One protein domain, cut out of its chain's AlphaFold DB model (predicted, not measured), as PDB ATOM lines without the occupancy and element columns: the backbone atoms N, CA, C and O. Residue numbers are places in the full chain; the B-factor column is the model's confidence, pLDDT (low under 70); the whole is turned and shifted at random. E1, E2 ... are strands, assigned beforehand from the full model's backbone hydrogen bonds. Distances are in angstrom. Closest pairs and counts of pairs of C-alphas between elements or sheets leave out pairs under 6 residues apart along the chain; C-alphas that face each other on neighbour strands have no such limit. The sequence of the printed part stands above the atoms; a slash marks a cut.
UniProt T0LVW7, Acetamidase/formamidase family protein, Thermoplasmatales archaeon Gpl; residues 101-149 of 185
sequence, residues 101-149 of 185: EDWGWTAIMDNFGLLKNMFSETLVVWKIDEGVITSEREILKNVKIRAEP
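AT A GLANCE: This is residues 101 to 149 of the 185 residues of the protein "Acetamidase/formamidase family protein" of Thermoplasmatales archaeon Gpl (UniProt T0LVW7). There is little regular structure here: a long hairpin ribbon of E1 and E2, with loop residues 109 to 121 at one end and short E3 beside E2 at the other, where residues 145 to 146 pair with E3. The 49 printed residues hold no named helix and three strands, an all-strand antiparallel meander, each strand neighbouring the one before, in order E1, E2, E3; 17 residues are in strands. It is loose, radius of gyration of the C-alphas 12.3 A, spanning 35 by 24 by 14 A.

HOW THE PARTS SIT: Start at inner strand E2, residues 122 to 129. Its hairpin partner E1, residues 103 to 108, is antiparallel at 159 degrees; find N 106 and O 124, 2.9 A apart. E3, residues 132 to 134, forms a hairpin with E2, antiparallel at 145 degrees; across this pair find N 127 of E2 and O 134 of E3, 2.8 A apart. E1 and E3 are only just apart, closest 8.1 A.

IN THESE COORDINATES: Find C-alpha 103 at (84.281, -22.912, 16.229); E1 runs 17.6 A. E2 runs 22.6 A, and E3 ends at (89.291, -26.242, 9.250).

THE WHOLE: The farthest C-alphas, Asn 117 and Glu 130, are 35.4 A apart. The printed part has no cut; E1 to E2 is a long link. No printed residue is under 70 in pLDDT.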
ATOM      1  N   GLU A 101      85.407 -22.614  22.331       93.88
ATOM      2  CA  GLU A 101      84.358 -23.281  21.574       93.88
ATOM      3  C   GLU A 101      84.963 -24.143  20.444       93.88
ATOM      4  O   GLU A 101      86.130 -24.009  20.061       93.88
ATOM      5  N   ASP A 102      84.141 -25.014  19.866       95.81
ATOM      6  CA  ASP A 102      84.456 -25.862  18.706       95.81
ATOM      7  C   ASP A 102      84.367 -25.099  17.365       95.81
ATOM      8  O   ASP A 102      84.283 -25.690  16.282       95.81
ATOM      9  N   TRP A 103      84.339 -23.766  17.408       96.69
ATOM     10  CA  TRP A 103      84.281 -22.912  16.229       96.69
ATOM     11  C   TRP A 103      84.846 -21.518  16.494       96.69
ATOM     12  O   TRP A 103      84.995 -21.079  17.630       96.69
ATOM     13  N   GLY A 104      85.126 -20.806  15.408       96.31
ATOM     14  CA  GLY A 104      85.506 -19.400  15.440       96.31
ATOM     15  C   GLY A 104      85.252 -18.739  14.095       96.31
ATOM     16  O   GLY A 104      84.733 -19.361  13.163       96.31
ATOM     17  N   TRP A 105      85.631 -17.472  13.967       96.75
ATOM     18  CA  TRP A 105      85.456 -16.738  12.722       96.75
ATOM     19  C   TRP A 105      86.620 -15.790  12.445       96.75
ATOM     20  O   TRP A 105      87.388 -15.408  13.323       96.75
ATOM     21  N   THR A 106      86.766 -15.431  11.178       95.44
ATOM     22  CA  THR A 106      87.671 -14.375  10.727       95.44
ATOM     23  C   THR A 106      86.953 -13.565   9.668       95.44
ATOM     24  O   THR A 106      86.234 -14.136   8.841       95.44
ATOM     25  N   ALA A 107      87.162 -12.252   9.666       94.69
ATOM     26  CA  ALA A 107      86.601 -11.392   8.642       94.69
ATOM     27  C   ALA A 107      87.632 -10.451   8.022       94.69
ATOM     28  O   ALA A 107      88.530  -9.943   8.689       94.69
ATOM     29  N   ILE A 108      87.440 -10.194   6.732       93.69
ATOM     30  CA  ILE A 108      87.897  -8.976   6.071       93.69
ATOM     31  C   ILE A 108      86.694  -8.037   6.082       93.69
ATOM     32  O   ILE A 108      85.639  -8.393   5.553       93.69
ATOM     33  N   MET A 109      86.849  -6.869   6.698       90.62
ATOM     34  CA  MET A 109      85.807  -5.849   6.807       90.62
ATOM     35  C   MET A 109      86.198  -4.615   5.998       90.62
ATOM     36  O   MET A 109      87.386  -4.340   5.808       90.62
ATOM     37  N   ASP A 110      85.201  -3.870   5.527       85.50
ATOM     38  CA  ASP A 110      85.451  -2.643   4.782       85.50
ATOM     39  C   ASP A 110      86.206  -1.611   5.636       85.50
ATOM     40  O   ASP A 110      85.950  -1.453   6.830       85.50
ATOM     41  N   ASN A 111      87.163  -0.915   5.016       84.75
ATOM     42  CA  ASN A 111      87.987   0.121   5.644       84.75
ATOM     43  C   ASN A 111      88.748  -0.278   6.936       84.75
ATOM     44  O   ASN A 111      89.277   0.601   7.622       84.75
ATOM     45  N   PHE A 112      88.891  -1.575   7.234       87.81
ATOM     46  CA  PHE A 112      89.545  -2.080   8.446       87.81
ATOM     47  C   PHE A 112      90.793  -2.927   8.148       87.81
ATOM     48  O   PHE A 112      90.859  -3.662   7.163       87.81
ATOM     49  N   GLY A 113      91.787  -2.847   9.034       86.88
ATOM     50  CA  GLY A 113      93.029  -3.617   8.942       86.88
ATOM     51  C   GLY A 113      94.086  -3.036   7.995       86.88
ATOM     52  O   GLY A 113      93.885  -2.032   7.310       86.88
ATOM     53  N   LEU A 114      95.255  -3.686   7.981       90.00
ATOM     54  CA  LEU A 114      96.444  -3.240   7.242       90.00
ATOM     55  C   LEU A 114      96.233  -3.214   5.720       90.00
ATOM     56  O   LEU A 114      96.739  -2.323   5.044       90.00
ATOM     57  N   LEU A 115      95.481  -4.184   5.191       91.62
ATOM     58  CA  LEU A 115      95.247  -4.378   3.753       91.62
ATOM     59  C   LEU A 115      93.861  -3.879   3.315       91.62
ATOM     60  O   LEU A 115      93.280  -4.396   2.357       91.62
ATOM     61  N   LYS A 116      93.302  -2.896   4.032       89.06
ATOM     62  CA  LYS A 116      92.011  -2.300   3.677       89.06
ATOM     63  C   LYS A 116      92.008  -1.825   2.221       89.06
ATOM     64  O   LYS A 116      93.021  -1.349   1.711       89.06
ATOM     65  N   ASN A 117      90.863  -1.952   1.557       87.75
ATOM     66  CA  ASN A 117      90.644  -1.592   0.149       87.75
ATOM     67  C   ASN A 117      91.392  -2.461  -0.884       87.75
ATOM     68  O   ASN A 117      91.274  -2.198  -2.079       87.75
ATOM     69  N   MET A 118      92.126  -3.500  -0.463       92.56
ATOM     70  CA  MET A 118      92.774  -4.451  -1.383       92.56
ATOM     71  C   MET A 118      91.939  -5.710  -1.647       92.56
ATOM     72  O   MET A 118      92.121  -6.361  -2.675       92.56
ATOM     73  N   PHE A 119      91.031  -6.059  -0.733       90.94
ATOM     74  CA  PHE A 119      90.211  -7.267  -0.805       90.94
ATOM     75  C   PHE A 119      88.750  -6.949  -0.507       90.94
ATOM     76  O   PHE A 119      88.444  -6.058   0.283       90.94
ATOM     77  N   SER A 120      87.846  -7.702  -1.131       92.00
ATOM     78  CA  SER A 120      86.421  -7.634  -0.818       92.00
ATOM     79  C   SER A 120      86.139  -8.176   0.580       92.00
ATOM     80  O   SER A 120      86.800  -9.115   1.040       92.00
ATOM     81  N   GLU A 121      85.108  -7.627   1.221       93.25
ATOM     82  CA  GLU A 121      84.627  -8.135   2.500       93.25
ATOM     83  C   GLU A 121      84.375  -9.643   2.428       93.25
ATOM     84  O   GLU A 121      83.813 -10.166   1.461       93.25
ATOM     85  N   THR A 122      84.813 -10.354   3.456       93.50
ATOM     86  CA  THR A 122      84.751 -11.811   3.510       93.50
ATOM     87  C   THR A 122      84.528 -12.225   4.948       93.50
ATOM     88  O   THR A 122      85.223 -11.737   5.827       93.50
ATOM     89  N   LEU A 123      83.618 -13.168   5.179       95.25
ATOM     90  CA  LEU A 123      83.481 -13.874   6.449       95.25
ATOM     91  C   LEU A 123      83.872 -15.338   6.235       95.25
ATOM     92  O   LEU A 123      83.407 -15.977   5.287       95.25
ATOM     93  N   VAL A 124      84.726 -15.866   7.108       95.88
ATOM     94  CA  VAL A 124      85.042 -17.294   7.179       95.88
ATOM     95  C   VAL A 124      84.652 -17.797   8.555       95.88
ATOM     96  O   VAL A 124      85.140 -17.284   9.559       95.88
ATOM     97  N   VAL A 125      83.785 -18.806   8.582       95.81
ATOM     98  CA  VAL A 125      83.504 -19.598   9.778       95.81
ATOM     99  C   VAL A 125      84.428 -20.812   9.765       95.81
ATOM    100  O   VAL A 125      84.599 -21.477   8.733       95.81
ATOM    101  N   TRP A 126      85.037 -21.070  10.913       97.00
ATOM    102  CA  TRP A 126      85.984 -22.150  11.134       97.00
ATOM    103  C   TRP A 126      85.396 -23.172  12.099       97.00
ATOM    104  O   TRP A 126      84.809 -22.794  13.110       97.00
ATOM    105  N   LYS A 127      85.598 -24.457  11.811       96.94
ATOM    106  CA  LYS A 127      85.401 -25.553  12.764       96.94
ATOM    107  C   LYS A 127      86.716 -25.797  13.496       96.94
ATOM    108  O   LYS A 127      87.760 -25.857  12.845       96.94
ATOM    109  N   ILE A 128      86.656 -25.974  14.810       96.06
ATOM    110  CA  ILE A 128      87.780 -26.337  15.672       96.06
ATOM    111  C   ILE A 128      87.468 -27.714  16.254       96.06
ATOM    112  O   ILE A 128      86.491 -27.880  16.972       96.06
ATOM    113  N   ASP A 129      88.277 -28.708  15.909       95.12
ATOM    114  CA  ASP A 129      88.060 -30.099  16.304       95.12
ATOM    115  C   ASP A 129      89.395 -30.726  16.689       95.12
ATOM    116  O   ASP A 129      90.342 -30.670  15.905       95.12
ATOM    117  N   GLU A 130      89.495 -31.252  17.911       92.75
ATOM    118  CA  GLU A 130      90.721 -31.868  18.450       92.75
ATOM    119  C   GLU A 130      92.001 -31.026  18.227       92.75
ATOM    120  O   GLU A 130      93.071 -31.535  17.896       92.75
ATOM    121  N   GLY A 131      91.896 -29.701  18.384       92.00
ATOM    122  CA  GLY A 131      93.021 -28.778  18.191       92.00
ATOM    123  C   GLY A 131      93.378 -28.499  16.724       92.00
ATOM    124  O   GLY A 131      94.441 -27.941  16.449       92.00
ATOM    125  N   VAL A 132      92.509 -28.859  15.777       96.38
ATOM    126  CA  VAL A 132      92.669 -28.589  14.346       96.38
ATOM    127  C   VAL A 132      91.543 -27.685  13.854       96.38
ATOM    128  O   VAL A 132      90.360 -27.978  14.007       96.38
ATOM    129  N   ILE A 133      91.926 -26.584  13.217       97.38
ATOM    130  CA  ILE A 133      91.033 -25.591  12.628       97.38
ATOM    131  C   ILE A 133      90.891 -25.876  11.130       97.38
ATOM    132  O   ILE A 133      91.890 -25.983  10.409       97.38
ATOM    133  N   THR A 134      89.650 -25.985  10.658       97.44
ATOM    134  CA  THR A 134      89.291 -26.242   9.250       97.44
ATOM    135  C   THR A 134      88.098 -25.388   8.814       97.44
ATOM    136  O   THR A 134      87.403 -24.810   9.648       97.44
ATOM    137  N   SER A 135      87.853 -25.273   7.506       95.38
ATOM    138  CA  SER A 135      86.691 -24.556   6.962       95.38
ATOM    139  C   SER A 135      86.033 -25.351   5.838       95.38
ATOM    140  O   SER A 135      86.716 -26.008   5.056       95.38
ATOM    141  N   GLU A 136      84.709 -25.241   5.727       91.12
ATOM    142  CA  GLU A 136      83.925 -25.840   4.638       91.12
ATOM    143  C   GLU A 136      83.998 -25.034   3.331       91.12
ATOM    144  O   GLU A 136      83.484 -25.461   2.299       91.12
ATOM    145  N   ARG A 137      84.632 -23.851   3.337       92.06
ATOM    146  CA  ARG A 137      84.800 -23.064   2.109       92.06
ATOM    147  C   ARG A 137      85.691 -23.816   1.126       92.06
ATOM    148  O   ARG A 137      86.821 -24.164   1.452       92.06
ATOM    149  N   GLU A 138      85.234 -23.939  -0.117       92.31
ATOM    150  CA  GLU A 138      85.922 -24.706  -1.166       92.31
ATOM    151  C   GLU A 138      87.388 -24.287  -1.378       92.31
ATOM    152  O   GLU A 138      88.271 -25.132  -1.509       92.31
ATOM    153  N   ILE A 139      87.681 -22.982  -1.333       93.44
ATOM    154  CA  ILE A 139      89.050 -22.453  -1.481       93.44
ATOM    155  C   ILE A 139      89.981 -22.833  -0.313       93.44
ATOM    156  O   ILE A 139      91.199 -22.796  -0.456       93.44
ATOM    157  N   LEU A 140      89.416 -23.224   0.832       95.38
ATOM    158  CA  LEU A 140      90.130 -23.586   2.057       95.38
ATOM    159  C   LEU A 140      90.024 -25.080   2.394       95.38
ATOM    160  O   LEU A 140      90.551 -25.493   3.421       95.38
ATOM    161  N   LYS A 141      89.405 -25.913   1.545       91.88
ATOM    162  CA  LYS A 141      89.092 -27.324   1.860       91.88
ATOM    163  C   LYS A 141      90.290 -28.188   2.278       91.88
ATOM    164  O   LYS A 141      90.127 -29.180   2.979       91.88
ATOM    165  N   ASN A 142      91.494 -27.818   1.840       93.31
ATOM    166  CA  ASN A 142      92.741 -28.528   2.141       93.31
ATOM    167  C   ASN A 142      93.606 -27.805   3.189       93.31
ATOM    168  O   ASN A 142      94.722 -28.240   3.468       93.31
ATOM    169  N   VAL A 143      93.121 -26.695   3.751       96.75
ATOM    170  CA  VAL A 143      93.820 -25.918   4.774       96.75
ATOM    171  C   VAL A 143      93.478 -26.489   6.147       96.75
ATOM    172  O   VAL A 143      92.310 -26.595   6.520       96.75
ATOM    173  N   LYS A 144      94.517 -26.842   6.903       96.44
ATOM    174  CA  LYS A 144      94.426 -27.259   8.304       96.44
ATOM    175  C   LYS A 144      95.392 -26.418   9.117       96.44
ATOM    176  O   LYS A 144      96.566 -26.326   8.762       96.44
ATOM    177  N   ILE A 145      94.900 -25.812  10.189       96.06
ATOM    178  CA  ILE A 145      95.693 -24.954  11.073       96.06
ATOM    179  C   ILE A 145      95.653 -25.568  12.472       96.06
ATOM    180  O   ILE A 145      94.608 -26.038  12.910       96.06
ATOM    181  N   ARG A 146      96.785 -25.603  13.173       96.00
ATOM    182  CA  ARG A 146      96.819 -26.018  14.581       96.00
ATOM    183  C   ARG A 146      96.200 -24.915  15.439       96.00
ATOM    184  O   ARG A 146      96.566 -23.753  15.289       96.00
ATOM    185  N   ALA A 147      95.285 -25.275  16.330       93.00
ATOM    186  CA  ALA A 147      94.723 -24.344  17.294       93.00
ATOM    187  C   ALA A 147      95.762 -24.003  18.370       93.00
ATOM    188  O   ALA A 147      96.315 -24.889  19.024       93.00
ATOM    189  N   GLU A 148      96.005 -22.709  18.550       92.81
ATOM    190  CA  GLU A 148      96.867 -22.154  19.595       92.81
ATOM    191  C   GLU A 148      96.094 -21.028  20.290       92.81
ATOM    192  O   GLU A 148      96.182 -19.870  19.877       92.81
ATOM    193  N   PRO A 149      95.230 -21.363  21.266       90.44
ATOM    194  CA  PRO A 149      94.391 -20.373  21.920       90.44
ATOM    195  C   PRO A 149      95.232 -19.435  22.788       90.44
ATOM    196  O   PRO A 149      96.110 -19.870  23.533       90.44
TER     197      PRO A 149